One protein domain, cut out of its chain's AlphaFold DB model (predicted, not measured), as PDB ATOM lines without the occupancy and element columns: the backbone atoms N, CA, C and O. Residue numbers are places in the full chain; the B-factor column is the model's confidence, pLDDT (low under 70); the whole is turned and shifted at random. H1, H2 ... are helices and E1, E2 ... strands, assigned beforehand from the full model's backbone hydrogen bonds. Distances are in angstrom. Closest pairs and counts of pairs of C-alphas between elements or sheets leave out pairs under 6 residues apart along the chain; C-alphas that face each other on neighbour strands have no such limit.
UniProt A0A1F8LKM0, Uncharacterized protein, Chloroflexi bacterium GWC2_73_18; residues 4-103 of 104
ATOM      1  N   ALA A   4      88.820 147.524 206.965       82.38
ATOM      2  CA  ALA A   4      88.005 148.687 207.318       82.38
ATOM      3  C   ALA A   4      88.297 149.247 208.727       82.38
ATOM      4  O   ALA A   4      88.388 150.459 208.905       82.38
ATOM      5  N   GLY A   5      88.513 148.384 209.727       85.69
ATOM      6  CA  GLY A   5      88.787 148.823 211.101       85.69
ATOM      7  C   GLY A   5      90.159 149.489 211.260       85.69
ATOM      8  O   GLY A   5      90.310 150.409 212.061       85.69
ATOM      9  N   LEU A   6      91.154 149.063 210.472       87.19
ATOM     10  CA  LEU A   6      92.467 149.718 210.429       87.19
ATOM     11  C   LEU A   6      92.364 151.118 209.817       87.19
ATOM     12  O   LEU A   6      92.960 152.065 210.331       87.19
ATOM     13  N   ILE A   7      91.577 151.249 208.751       91.88
ATOM     14  CA  ILE A   7      91.365 152.512 208.041       91.88
ATOM     15  C   ILE A   7      90.632 153.517 208.922       91.88
ATOM     16  O   ILE A   7      91.058 154.666 209.009       91.88
ATOM     17  N   GLU A   8      89.586 153.099 209.634       92.50
ATOM     18  CA  GLU A   8      88.878 153.977 210.569       92.50
ATOM     19  C   GLU A   8      89.788 154.471 211.697       92.50
ATOM     20  O   GLU A   8      89.836 155.672 211.968       92.50
ATOM     21  N   ALA A   9      90.576 153.579 212.307       92.12
ATOM     22  CA  ALA A   9      91.513 153.958 213.361       92.12
ATOM     23  C   ALA A   9      92.596 154.934 212.860       92.12
ATOM     24  O   ALA A   9      92.930 155.909 213.548       92.12
ATOM     25  N   ALA A  10      93.132 154.698 211.657       93.50
ATOM     26  CA  ALA A  10      94.108 155.579 211.023       93.50
ATOM     27  C   ALA A  10      93.497 156.945 210.663       93.50
ATOM     28  O   ALA A  10      94.115 157.979 210.937       93.50
ATOM     29  N   LEU A  11      92.272 156.965 210.130       94.81
ATOM     30  CA  LEU A  11      91.531 158.179 209.789       94.81
ATOM     31  C   LEU A  11      91.257 159.022 211.034       94.81
ATOM     32  O   LEU A  11      91.563 160.213 211.048       94.81
ATOM     33  N   ASP A  12      90.757 158.415 212.107       93.94
ATOM     34  CA  ASP A  12      90.524 159.115 213.368       93.94
ATOM     35  C   ASP A  12      91.832 159.705 213.921       93.94
ATOM     36  O   ASP A  12      91.866 160.827 214.431       93.94
ATOM     37  N   GLY A  13      92.941 158.970 213.791       93.38
ATOM     38  CA  GLY A  13      94.274 159.468 214.118       93.38
ATOM     39  C   GLY A  13      94.695 160.675 213.273       93.38
ATOM     40  O   GLY A  13      95.309 161.603 213.804       93.38
ATOM     41  N   ALA A  14      94.377 160.684 211.979       93.44
ATOM     42  CA  ALA A  14      94.668 161.792 211.075       93.44
ATOM     43  C   ALA A  14      93.831 163.039 211.410       93.44
ATOM     44  O   ALA A  14      94.385 164.128 211.563       93.44
ATOM     45  N   LEU A  15      92.520 162.869 211.607       92.31
ATOM     46  CA  LEU A  15      91.584 163.958 211.902       92.31
ATOM     47  C   LEU A  15      91.832 164.586 213.280       92.31
ATOM     48  O   LEU A  15      91.778 165.804 213.422       92.31
ATOM     49  N   ARG A  16      92.217 163.798 214.294       91.81
ATOM     50  CA  ARG A  16      92.622 164.354 215.600       91.81
ATOM     51  C   ARG A  16      93.837 165.283 215.509       91.81
ATOM     52  O   ARG A  16      93.982 166.179 216.334       91.81
ATOM     53  N   ARG A  17      94.717 165.078 214.524       89.88
ATOM     54  CA  ARG A  17      95.933 165.885 214.311       89.88
ATOM     55  C   ARG A  17      95.704 167.110 213.413       89.88
ATOM     56  O   ARG A  17      96.562 167.998 213.348       89.88
ATOM     57  N   ALA A  18      94.559 167.193 212.737       88.19
ATOM     58  CA  ALA A  18      94.198 168.314 211.879       88.19
ATOM     59  C   ALA A  18      92.687 168.572 211.935       88.19
ATOM     60  O   ALA A  18      91.905 167.844 211.337       88.19
ATOM     61  N   SER A  19      92.293 169.651 212.613       77.12
ATOM     62  CA  SER A  19      90.890 170.031 212.830       77.12
ATOM     63  C   SER A  19      90.131 170.444 211.561       77.12
ATOM     64  O   SER A  19      88.907 170.420 211.560       77.12
ATOM     65  N   ALA A  20      90.838 170.811 210.489       85.69
ATOM     66  CA  ALA A  20      90.266 171.162 209.188       85.69
ATOM     67  C   ALA A  20      91.233 170.746 208.062       85.69
ATOM     68  O   ALA A  20      91.999 171.578 207.563       85.69
ATOM     69  N   PRO A  21      91.295 169.448 207.713       91.31
ATOM     70  CA  PRO A  21      92.154 168.979 206.632       91.31
ATOM     71  C   PRO A  21      91.683 169.545 205.287       91.31
ATOM     72  O   PRO A  21      90.487 169.665 205.038       91.31
ATOM     73  N   ALA A  22      92.632 169.877 204.413       93.06
ATOM     74  CA  ALA A  22      92.356 170.292 203.039       93.06
ATOM     75  C   ALA A  22      92.334 169.107 202.065       93.06
ATOM     76  O   ALA A  22      91.666 169.171 201.039       93.06
ATOM     77  N   ALA A  23      93.067 168.047 202.408       95.25
ATOM     78  CA  ALA A  23      93.105 166.760 201.730       95.25
ATOM     79  C   ALA A  23      93.607 165.687 202.711       95.25
ATOM     80  O   ALA A  23      94.164 166.011 203.771       95.25
ATOM     81  N   LEU A  24      93.443 164.418 202.350       96.75
ATOM     82  CA  LEU A  24      94.078 163.284 203.017       96.75
ATOM     83  C   LEU A  24      95.045 162.583 202.069       96.75
ATOM     84  O   LEU A  24      94.762 162.415 200.891       96.75
ATOM     85  N   GLU A  25      96.158 162.118 202.615       96.75
ATOM     86  CA  GLU A  25      97.056 161.175 201.961       96.75
ATOM     87  C   GLU A  25      96.863 159.797 202.599       96.75
ATOM     88  O   GLU A  25      97.041 159.647 203.811       96.75
ATOM     89  N   LEU A  26      96.513 158.805 201.784       96.69
ATOM     90  CA  LEU A  26      96.565 157.388 202.123       96.69
ATOM     91  C   LEU A  26      97.896 156.831 201.618       96.69
ATOM     92  O   LEU A  26      98.119 156.728 200.412       96.69
ATOM     93  N   HIS A  27      98.782 156.473 202.541       95.88
ATOM     94  CA  HIS A  27     100.086 155.899 202.232       95.88
ATOM     95  C   HIS A  27     100.095 154.410 202.568       95.88
ATOM     96  O   HIS A  27      99.932 154.034 203.723       95.88
ATOM     97  N   ILE A  28     100.303 153.560 201.564       94.38
ATOM     98  CA  ILE A  28     100.479 152.116 201.727       94.38
ATOM     99  C   ILE A  28     101.966 151.797 201.658       94.38
ATOM    100  O   ILE A  28     102.608 151.970 200.620       94.38
ATOM    101  N   SER A  29     102.506 151.327 202.777       93.31
ATOM    102  CA  SER A  29     103.907 150.935 202.914       93.31
ATOM    103  C   SER A  29     104.126 149.437 202.694       93.31
ATOM    104  O   SER A  29     105.247 149.052 202.368       93.31
ATOM    105  N   ASP A  30     103.081 148.609 202.826       92.12
ATOM    106  CA  ASP A  30     103.112 147.169 202.537       92.12
ATOM    107  C   ASP A  30     102.000 146.760 201.544       92.12
ATOM    108  O   ASP A  30     100.944 146.255 201.951       92.12
ATOM    109  N   PRO A  31     102.221 146.949 200.228       90.69
ATOM    110  CA  PRO A  31     101.239 146.588 199.205       90.69
ATOM    111  C   PRO A  31     101.070 145.074 199.017       90.69
ATOM    112  O   PRO A  31     100.155 144.643 198.327       90.69
ATOM    113  N   VAL A  32     101.916 144.242 199.639       90.44
ATOM    114  CA  VAL A  32     101.743 142.778 199.641       90.44
ATOM    115  C   VAL A  32     100.547 142.378 200.509       90.44
ATOM    116  O   VAL A  32      99.951 141.320 200.311       90.44
ATOM    117  N   ARG A  33     100.195 143.209 201.501       88.19
ATOM    118  CA  ARG A  33      99.107 142.946 202.453       88.19
ATOM    119  C   ARG A  33      97.880 143.820 202.244       88.19
ATOM    120  O   ARG A  33      96.801 143.411 202.660       88.19
ATOM    121  N   VAL A  34      98.058 145.018 201.693       89.00
ATOM    122  CA  VAL A  34      97.014 146.045 201.618       89.00
ATOM    123  C   VAL A  34      96.814 146.457 200.167       89.00
ATOM    124  O   VAL A  34      97.756 146.881 199.499       89.00
ATOM    125  N   GLY A  35      95.579 146.346 199.682       89.62
ATOM    126  CA  GLY A  35      95.234 146.741 198.321       89.62
ATOM    127  C   GLY A  35      94.994 148.240 198.225       89.62
ATOM    128  O   GLY A  35      94.164 148.772 198.953       89.62
ATOM    129  N   GLY A  36      95.669 148.907 197.286       90.62
ATOM    130  CA  GLY A  36      95.492 150.341 197.012       90.62
ATOM    131  C   GLY A  36      94.035 150.759 196.854       90.62
ATOM    132  O   GLY A  36      93.541 151.611 197.591       90.62
ATOM    133  N   GLU A  37      93.344 150.110 195.922       90.75
ATOM    134  CA  GLU A  37      91.955 150.428 195.589       90.75
ATOM    135  C   GLU A  37      90.980 150.046 196.707       90.75
ATOM    136  O   GLU A  37      90.083 150.823 197.031       90.75
ATOM    137  N   ALA A  38      91.175 148.892 197.353       90.69
ATOM    138  CA  ALA A  38      90.334 148.460 198.470       90.69
ATOM    139  C   ALA A  38      90.453 149.423 199.662       90.69
ATOM    140  O   ALA A  38      89.443 149.893 200.195       90.69
ATOM    141  N   ALA A  39      91.682 149.787 200.035       92.81
ATOM    142  CA  ALA A  39      91.929 150.721 201.120       92.81
ATOM    143  C   ALA A  39      91.394 152.124 200.804       92.81
ATOM    144  O   ALA A  39      90.772 152.762 201.659       92.81
ATOM    145  N   ARG A  40      91.568 152.595 199.565       94.50
ATOM    146  CA  ARG A  40      90.991 153.862 199.105       94.50
ATOM    147  C   ARG A  40      89.466 153.845 199.191       94.50
ATOM    148  O   ARG A  40      88.887 154.763 199.764       94.50
ATOM    149  N   PHE A  41      88.825 152.795 198.685       93.25
ATOM    150  CA  PHE A  41      87.372 152.646 198.722       93.25
ATOM    151  C   PHE A  41      86.827 152.699 200.156       93.25
ATOM    152  O   PHE A  41      85.881 153.434 200.448       93.25
ATOM    153  N   HIS A  42      87.449 151.962 201.077       94.31
ATOM    154  CA  HIS A  42      87.060 151.971 202.485       94.31
ATOM    155  C   HIS A  42      87.266 153.341 203.146       94.31
ATOM    156  O   HIS A  42      86.419 153.767 203.934       94.31
ATOM    157  N   LEU A  43      88.344 154.056 202.808       95.44
ATOM    158  CA  LEU A  43      88.578 155.416 203.291       95.44
ATOM    159  C   LEU A  43      87.498 156.382 202.788       95.44
ATOM    160  O   LEU A  43      86.920 157.127 203.578       95.44
ATOM    161  N   GLU A  44      87.175 156.347 201.498       95.56
ATOM    162  CA  GLU A  44      86.127 157.188 200.910       95.56
ATOM    163  C   GLU A  44      84.752 156.913 201.543       95.56
ATOM    164  O   GLU A  44      84.007 157.847 201.850       95.56
ATOM    165  N   LEU A  45      84.429 155.646 201.824       95.06
ATOM    166  CA  LEU A  45      83.206 155.275 202.540       95.06
ATOM    167  C   LEU A  45      83.188 155.850 203.967       95.06
ATOM    168  O   LEU A  45      82.194 156.446 204.389       95.06
ATOM    169  N   ALA A  46      84.306 155.725 204.686       94.81
ATOM    170  CA  ALA A  46      84.475 156.255 206.034       94.81
ATOM    171  C   ALA A  46      84.369 157.792 206.086       94.81
ATOM    172  O   ALA A  46      83.856 158.339 207.069       94.81
ATOM    173  N   LEU A  47      84.818 158.491 205.039       95.19
ATOM    174  CA  LEU A  47      84.680 159.942 204.890       95.19
ATOM    175  C   LEU A  47      83.235 160.359 204.627       95.19
ATOM    176  O   LEU A  47      82.732 161.269 205.291       95.19
ATOM    177  N   ARG A  48      82.538 159.673 203.715       95.56
ATOM    178  CA  ARG A  48      81.116 159.935 203.427       95.56
ATOM    179  C   ARG A  48      80.250 159.769 204.672       95.56
ATOM    180  O   ARG A  48      79.437 160.643 204.956       95.56
ATOM    181  N   ALA A  49      80.485 158.720 205.459       94.50
ATOM    182  CA  ALA A  49      79.775 158.485 206.720       94.50
ATOM    183  C   ALA A  49      79.961 159.615 207.756       94.50
ATOM    184  O   ALA A  49      79.123 159.788 208.637       94.50
ATOM    185  N   ARG A  50      81.040 160.402 207.641       92.88
ATOM    186  CA  ARG A  50      81.374 161.534 208.522       92.88
ATOM    187  C   ARG A  50      81.014 162.902 207.920       92.88
ATOM    188  O   ARG A  50      81.362 163.923 208.503       92.88
ATOM    189  N   GLY A  51      80.364 162.945 206.754       94.31
ATOM    190  CA  GLY A  51      80.060 164.198 206.046       94.31
ATOM    191  C   GLY A  51      81.278 164.870 205.396       94.31
ATOM    192  O   GLY A  51      81.217 166.044 205.050       94.31
ATOM    193  N   LEU A  52      82.381 164.135 205.218       94.12
ATOM    194  CA  LEU A  52      83.644 164.608 204.635       94.12
ATOM    195  C   LEU A  52      83.895 164.021 203.235       94.12
ATOM    196  O   LEU A  52      85.037 163.942 202.795       94.12
ATOM    197  N   GLY A  53      82.846 163.570 202.541       92.44
ATOM    198  CA  GLY A  53      82.961 162.843 201.267       92.44
ATOM    199  C   GLY A  53      83.617 163.627 200.122       92.44
ATOM    200  O   GLY A  53      84.135 163.006 199.202       92.44
ATOM    201  N   GLU A  54      83.630 164.958 200.204       93.62
ATOM    202  CA  GLU A  54      84.250 165.857 199.217       93.62
ATOM    203  C   GLU A  54      85.742 166.117 199.486       93.62
ATOM    204  O   GLU A  54      86.399 166.827 198.725       93.62
ATOM    205  N   LEU A  55      86.289 165.595 200.590       94.44
ATOM    206  CA  LEU A  55      87.690 165.795 200.941       94.44
ATOM    207  C   LEU A  55      88.580 165.008 199.963       94.44
ATOM    208  O   LEU A  55      88.463 163.781 199.912       94.44
ATOM    209  N   PRO A  56      89.486 165.662 199.210       95.25
ATOM    210  CA  PRO A  56      90.353 164.964 198.271       95.25
ATOM    211  C   PRO A  56      91.222 163.919 198.974       95.25
ATOM    212  O   PRO A  56      91.781 164.184 200.043       95.25
ATOM    213  N   VAL A  57      91.356 162.751 198.344       95.56
ATOM    214  CA  VAL A  57      92.216 161.657 198.805       95.56
ATOM    215  C   VAL A  57      93.303 161.402 197.769       95.56
ATOM    216  O   VAL A  57      93.021 161.049 196.623       95.56
ATOM    217  N   GLU A  58      94.551 161.544 198.195       95.94
ATOM    218  CA  GLU A  58      95.734 161.158 197.435       95.94
ATOM    219  C   GLU A  58      96.188 159.767 197.881       95.94
ATOM    220  O   GLU A  58      96.388 159.521 199.071       95.94
ATOM    221  N   LEU A  59      96.351 158.846 196.930       95.31
ATOM    222  CA  LEU A  59      96.863 157.501 197.186       95.31
ATOM    223  C   LEU A  59      98.343 157.438 196.808       95.31
ATOM    224  O   LEU A  59      98.712 157.677 195.659       95.31
ATOM    225  N   ARG A  60      99.180 157.053 197.770       95.50
ATOM    226  CA  ARG A  60     100.593 156.748 197.565       95.50
ATOM    227  C   ARG A  60     100.857 155.304 197.965       95.50
ATOM    228  O   ARG A  60     100.559 154.909 199.088       95.50
ATOM    229  N   ILE A  61     101.484 154.540 197.081       94.88
ATOM    230  CA  ILE A  61     101.879 153.157 197.350       94.88
ATOM    231  C   ILE A  61     103.385 153.048 197.163       94.88
ATOM    232  O   ILE A  61     103.902 153.410 196.105       94.88
ATOM    233  N   ASP A  62     104.093 152.571 198.183       93.88
ATOM    234  CA  ASP A  62     105.514 152.290 198.035       93.88
ATOM    235  C   ASP A  62     105.699 150.966 197.282       93.88
ATOM    236  O   ASP A  62     105.120 149.954 197.686       93.88
ATOM    237  N   PRO A  63     106.527 150.928 196.225       92.38
ATOM    238  CA  PRO A  63     106.840 149.679 195.552       92.38
ATOM    239  C   PRO A  63     107.684 148.771 196.453       92.38
ATOM    240  O   PRO A  63     108.381 149.227 197.364       92.38
ATOM    241  N   VAL A  64     107.646 147.474 196.170       92.06
ATOM    242  CA  VAL A  64     108.472 146.448 196.807       92.06
ATOM    243  C   VAL A  64     109.497 145.950 195.800       92.06
ATOM    244  O   VAL A  64     109.139 145.548 194.693       92.06
ATOM    245  N   ASP A  65     110.765 145.943 196.194       93.38
ATOM    246  CA  ASP A  65     111.835 145.388 195.374       93.38
ATOM    247  C   ASP A  65     111.841 143.863 195.484       93.38
ATOM    248  O   ASP A  65     111.881 143.291 196.578       93.38
ATOM    249  N   CYS A  66     111.798 143.181 194.340       94.19
ATOM    250  CA  CYS A  66     111.908 141.732 194.314       94.19
ATOM    251  C   CYS A  66     113.329 141.304 194.724       94.19
ATOM    252  O   CYS A  66     114.285 141.663 194.038       94.19
ATOM    253  N   PRO A  67     113.503 140.463 195.758       94.00
ATOM    254  CA  PRO A  67     114.834 140.045 196.205       94.00
ATOM    255  C   PRO A  67     115.551 139.130 195.200       94.00
ATOM    256  O   PRO A  67     116.765 138.978 195.279       94.00
ATOM    257  N   ALA A  68     114.817 138.516 194.265       95.94
ATOM    258  CA  ALA A  68     115.378 137.591 193.283       95.94
ATOM    259  C   ALA A  68     115.815 138.277 191.979       95.94
ATOM    260  O   ALA A  68     116.852 137.923 191.427       95.94
ATOM    261  N   CYS A  69     115.039 139.243 191.474       95.38
ATOM    262  CA  CYS A  69     115.321 139.902 190.191       95.38
ATOM    263  C   CYS A  69     115.475 141.429 190.271       95.38
ATOM    264  O   CYS A  69     115.622 142.069 189.234       95.38
ATOM    265  N   ALA A  70     115.428 142.009 191.475       94.56
ATOM    266  CA  ALA A  70     115.567 143.443 191.755       94.56
ATOM    267  C   ALA A  70     114.530 144.368 191.081       94.56
ATOM    268  O   ALA A  70     114.686 145.586 191.100       94.56
ATOM    269  N   VAL A  71     113.455 143.823 190.502       93.38
ATOM    270  CA  VAL A  71     112.371 144.631 189.923       93.38
ATOM    271  C   VAL A  71     111.510 145.221 191.042       93.38
ATOM    272  O   VAL A  71     110.989 144.476 191.875       93.38
ATOM    273  N   ALA A  72     111.327 146.541 191.018       92.69
ATOM    274  CA  ALA A  72     110.396 147.267 191.877       92.69
ATOM    275  C   ALA A  72     108.957 147.082 191.376       92.69
ATOM    276  O   ALA A  72     108.651 147.393 190.222       92.69
ATOM    277  N   VAL A  73     108.069 146.571 192.228       90.94
ATOM    278  CA  VAL A  73     106.692 146.235 191.844       90.94
ATOM    279  C   VAL A  73     105.683 146.669 192.897       90.94
ATOM    280  O   VAL A  73     105.953 146.631 194.094       90.94
ATOM    281  N   VAL A  74     104.492 147.053 192.446       89.31
ATOM    282  CA  VAL A  74     103.309 147.184 193.302       89.31
ATOM    283  C   VAL A  74     102.447 145.951 193.036       89.31
ATOM    284  O   VAL A  74     101.823 145.886 191.976       89.31
ATOM    285  N   PRO A  75     102.486 144.925 193.903       83.12
ATOM    286  CA  PRO A  75     101.759 143.691 193.655       83.12
ATOM    287  C   PRO A  75     100.256 143.856 193.852       83.12
ATOM    288  O   PRO A  75      99.800 144.720 194.600       83.12
ATOM    289  N   ASP A  76      99.504 142.958 193.225       82.00
ATOM    290  CA  ASP A  76      98.145 142.654 193.657       82.00
ATOM    291  C   ASP A  76      98.232 141.836 194.963       82.00
ATOM    292  O   ASP A  76      98.872 140.779 194.965       82.00
ATOM    293  N   PRO A  77      97.612 142.264 196.078       80.62
ATOM    294  CA  PRO A  77      97.597 141.486 197.317       80.62
ATOM    295  C   PRO A  77      97.010 140.075 197.155       80.62
ATOM    296  O   PRO A  77      97.366 139.175 197.918       80.62
ATOM    297  N   ALA A  78      96.126 139.855 196.172       83.62
ATOM    298  CA  ALA A  78      95.583 138.532 195.855       83.62
ATOM    299  C   ALA A  78      96.629 137.603 195.210       83.62
ATOM    300  O   ALA A  78      96.498 136.380 195.275       83.62
ATOM    301  N   ALA A  79      97.682 138.174 194.621       85.94
ATOM    302  CA  ALA A  79      98.787 137.469 193.985       85.94
ATOM    303  C   ALA A  79     100.136 138.101 194.398       85.94
ATOM    304  O   ALA A  79     100.757 138.806 193.598       85.94
ATOM    305  N   PRO A  80     100.626 137.836 195.629       87.38
ATOM    306  CA  PRO A  80     101.804 138.484 196.221       87.38
ATOM    307  C   PRO A  80     103.144 137.965 195.655       87.38
ATOM    308  O   PRO A  80     104.074 137.623 196.391       87.38
ATOM    309  N   PHE A  81     103.253 137.886 194.332       92.25
ATOM    310  CA  PHE A  81     104.406 137.373 193.600       92.25
ATOM    311  C   PHE A  81     104.942 138.430 192.637       92.25
ATOM    312  O   PHE A  81     104.211 139.277 192.127       92.25
ATOM    313  N   CYS A  82     106.243 138.373 192.367       92.75
ATOM    314  CA  CYS A  82     106.873 139.243 191.393       92.75
ATOM    315  C   CYS A  82     106.363 138.900 189.981       92.75
ATOM    316  O   CYS A  82     106.580 137.772 189.536       92.75
ATOM    317  N   PRO A  83     105.784 139.848 189.223       90.81
ATOM    318  CA  PRO A  83     105.350 139.611 187.845       90.81
ATOM    319  C   PRO A  83     106.503 139.280 186.885       90.81
ATOM    320  O   PRO A  83     106.266 138.701 185.831       90.81
ATOM    321  N   GLY A  84     107.747 139.637 187.226       90.62
ATOM    322  CA  GLY A  84     108.912 139.383 186.375       90.62
ATOM    323  C   GLY A  84     109.478 137.965 186.488       90.62
ATOM    324  O   GLY A  84     109.869 137.385 185.481       90.62
ATOM    325  N   CYS A  85     109.546 137.402 187.699       93.94
ATOM    326  CA  CYS A  85     110.206 136.107 187.941       93.94
ATOM    327  C   CYS A  85     109.379 135.100 188.755       93.94
ATOM    328  O   CYS A  85     109.850 133.996 189.013       93.94
ATOM    329  N   GLY A  86     108.172 135.465 189.196       93.31
ATOM    330  CA  GLY A  86     107.301 134.615 190.013       93.31
ATOM    331  C   GLY A  86     107.736 134.455 191.473       93.31
ATOM    332  O   GLY A  86     107.076 133.746 192.225       93.31
ATOM    333  N   TRP A  87     108.823 135.103 191.903       95.12
ATOM    334  CA  TRP A  87     109.306 134.997 193.281       95.12
ATOM    335  C   TRP A  87     108.328 135.648 194.277       95.12
ATOM    336  O   TRP A  87     107.835 136.743 193.993       95.12
ATOM    337  N   PRO A  88     108.052 135.038 195.446       93.44
ATOM    338  CA  PRO A  88     107.182 135.632 196.463       93.44
ATOM    339  C   PRO A  88     107.761 136.946 196.997       93.44
ATOM    340  O   PRO A  88     108.942 137.024 197.342       93.44
ATOM    341  N   LEU A  89     106.937 137.988 197.074       93.44
ATOM    342  CA  LEU A  89     107.399 139.311 197.493       93.44
ATOM    343  C   LEU A  89     107.453 139.435 199.023       93.44
ATOM    344  O   LEU A  89     106.556 138.937 199.715       93.44
ATOM    345  N   PRO A  90     108.493 140.091 199.571       90.94
ATOM    346  CA  PRO A  90     108.626 140.269 201.007       90.94
ATOM    347  C   PRO A  90     107.587 141.260 201.534       90.94
ATOM    348  O   PRO A  90     107.286 142.270 200.901       90.94
ATOM    349  N   ARG A  91     107.080 140.983 202.735       88.94
ATOM    350  CA  ARG A  91     106.256 141.924 203.503       88.94
ATOM    351  C   ARG A  91     107.141 142.961 204.176       88.94
ATOM    352  O   ARG A  91     108.317 142.694 204.431       88.94
ATOM    353  N   ARG A  92     106.566 144.115 204.509       84.94
ATOM    354  CA  ARG A  92     107.246 145.117 205.334       84.94
ATOM    355  C   ARG A  92     106.748 145.050 206.771       84.94
ATOM    356  O   ARG A  92     105.569 144.809 207.030       84.94
ATOM    357  N   ASP A  93     107.658 145.279 207.708       81.31
ATOM    358  CA  ASP A  93     107.303 145.377 209.119       81.31
ATOM    359  C   ASP A  93     106.502 146.659 209.398       81.31
ATOM    360  O   ASP A  93     106.715 147.698 208.771       81.31
ATOM    361  N   GLY A  94     105.580 146.593 210.365       82.19
ATOM    362  CA  GLY A  94     104.772 147.735 210.803       82.19
ATOM    363  C   GLY A  94     103.308 147.726 210.321       82.19
ATOM    364  O   GLY A  94     102.770 146.671 209.969       82.19
ATOM    365  N   PRO A  95     102.618 148.887 210.372       77.69
ATOM    366  CA  PRO A  95     101.163 148.980 210.184       77.69
ATOM    367  C   PRO A  95     100.677 148.774 208.738       77.69
ATOM    368  O   PRO A  95      99.474 148.651 208.528       77.69
ATOM    369  N   GLY A  96     101.570 148.704 207.744       87.88
ATOM    370  CA  GLY A  96     101.249 148.461 206.329       87.88
ATOM    371  C   GLY A  96     100.522 149.604 205.605       87.88
ATOM    372  O   GLY A  96     100.663 149.733 204.389       87.88
ATOM    373  N   LEU A  97      99.798 150.460 206.336       93.69
ATOM    374  CA  LEU A  97      99.175 151.686 205.841       93.69
ATOM    375  C   LEU A  97      99.185 152.806 206.891       93.69
ATOM    376  O   LEU A  97      99.162 152.556 208.097       93.69
ATOM    377  N   GLU A  98      99.148 154.048 206.417       94.88
ATOM    378  CA  GLU A  98      99.004 155.267 207.209       94.88
ATOM    379  C   GLU A  98      98.063 156.258 206.509       94.88
ATOM    380  O   GLU A  98      98.008 156.321 205.283       94.88
ATOM    381  N   ILE A  99      97.349 157.074 207.291       96.44
ATOM    382  CA  ILE A  99      96.545 158.191 206.778       96.44
ATOM    383  C   ILE A  99      97.082 159.482 207.381       96.44
ATOM    384  O   ILE A  99      97.252 159.595 208.600       96.44
ATOM    385  N   ARG A 100      97.344 160.476 206.531       96.06
ATOM    386  CA  ARG A 100      97.870 161.782 206.933       96.06
ATOM    387  C   ARG A 100      96.959 162.890 206.443       96.06
ATOM    388  O   ARG A 100      96.584 162.937 205.280       96.06
ATOM    389  N   ALA A 101      96.638 163.817 207.334       94.56
ATOM    390  CA  ALA A 101      95.926 165.026 206.964       94.56
ATOM    391  C   ALA A 101      96.894 166.069 206.399       94.56
ATOM    392  O   ALA A 101      97.901 166.399 207.030       94.56
ATOM    393  N   ARG A 102      96.567 166.617 205.228       90.62
ATOM    394  CA  ARG A 102      97.297 167.726 204.609       90.62
ATOM    395  C   ARG A 102      96.593 169.044 204.937       90.62
ATOM    396  O   ARG A 102      95.365 169.140 204.893       90.62
ATOM    397  N   ARG A 103      97.379 170.052 205.316       85.00
ATOM    398  CA  ARG A 103      96.916 171.433 205.520       85.00
ATOM    399  C   ARG A 103      97.211 172.237 204.249       85.00
ATOM    400  O   ARG A 103      98.092 171.837 203.490       85.00
TER     401      ARG A 103
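AT A GLANCE: This is residues 4 to 103 of the 104 residues of an uncharacterized protein of Chloroflexi bacterium GWC2_73_18 (UniProt A0A1F8LKM0). A small sheet of three strands has two helices, H1 and H2, packed over one face at a steep angle to each other, with its other face bare; beyond one end of the sheet a loop lobe within residues 62 to 96 extends the domain into a rod. The printed part has 100 residues with two named helices and three named strands, in the order H1, E1, H2, E2, E3 along the chain, and the mixed sheet runs E2, E1, E3. The class is mixed, helices and strands, with 44 residues in named elements, under half. The whole is only just compact, close to loose, with a radius of gyration of the C-alphas of 14.9 A and spans of 45 by 21 by 19 A.

IN THESE COORDINATES: In the sheet, E1 is residues 23 to 28, 16.4 A long, E2 residues 57 to 61, 13.0 A, and E3 residues 97 to 102, 16.2 A, ending at C-alpha 102 (97.297, 167.726, 204.609). H1, residues 4 to 17, is 20.2 A long and begins at C-alpha 4 (88.005, 148.687, 207.318). H2, residues 36 to 48, is 18.4 A long.

HOW THE PARTS SIT: E1 and E3 are antiparallel, with N 25 and O 100 2.8 A apart, within hydrogen-bond range. E2 and E1 are parallel, with N 26 and O 58 at 2.8 A, also within range. E1, H2 and E2 form a strand-helix-strand unit, two parallel neighbour strands with a helix between, whose crossover is right-handed. H1 and H2 are on the same face of the sheet, in two layers, helices over one face. H1 is over E3 at a height over the sheet of 7.4 A; the closest C-alphas, of Ala 14 and Arg 100, are 5.2 A apart. H2 has a height of 9.7 A; its closest C-alpha pair with E2 is Gly 36 and Ile 61, 7.0 A. H1 and H2 touch at a steep tilt of 61 degrees, the same way, closest at the C-alphas of Ala 4 and His 42, 5.9 A. Every O i to N i+4 pair is within hydrogen-bond range in H2, and 9 of 10 in H1.

THE WHOLE: The C-alphas of Ser 19 and Cys 85, the two farthest apart, are 46.3 A apart. The printed part has no cut. The link from E2 to E3, 35 residues, is long; within it residues 64 to 65 pair antiparallel with residues 72 to 73. Mean pLDDT of the printed part is 91.6, and no printed residue is under 70.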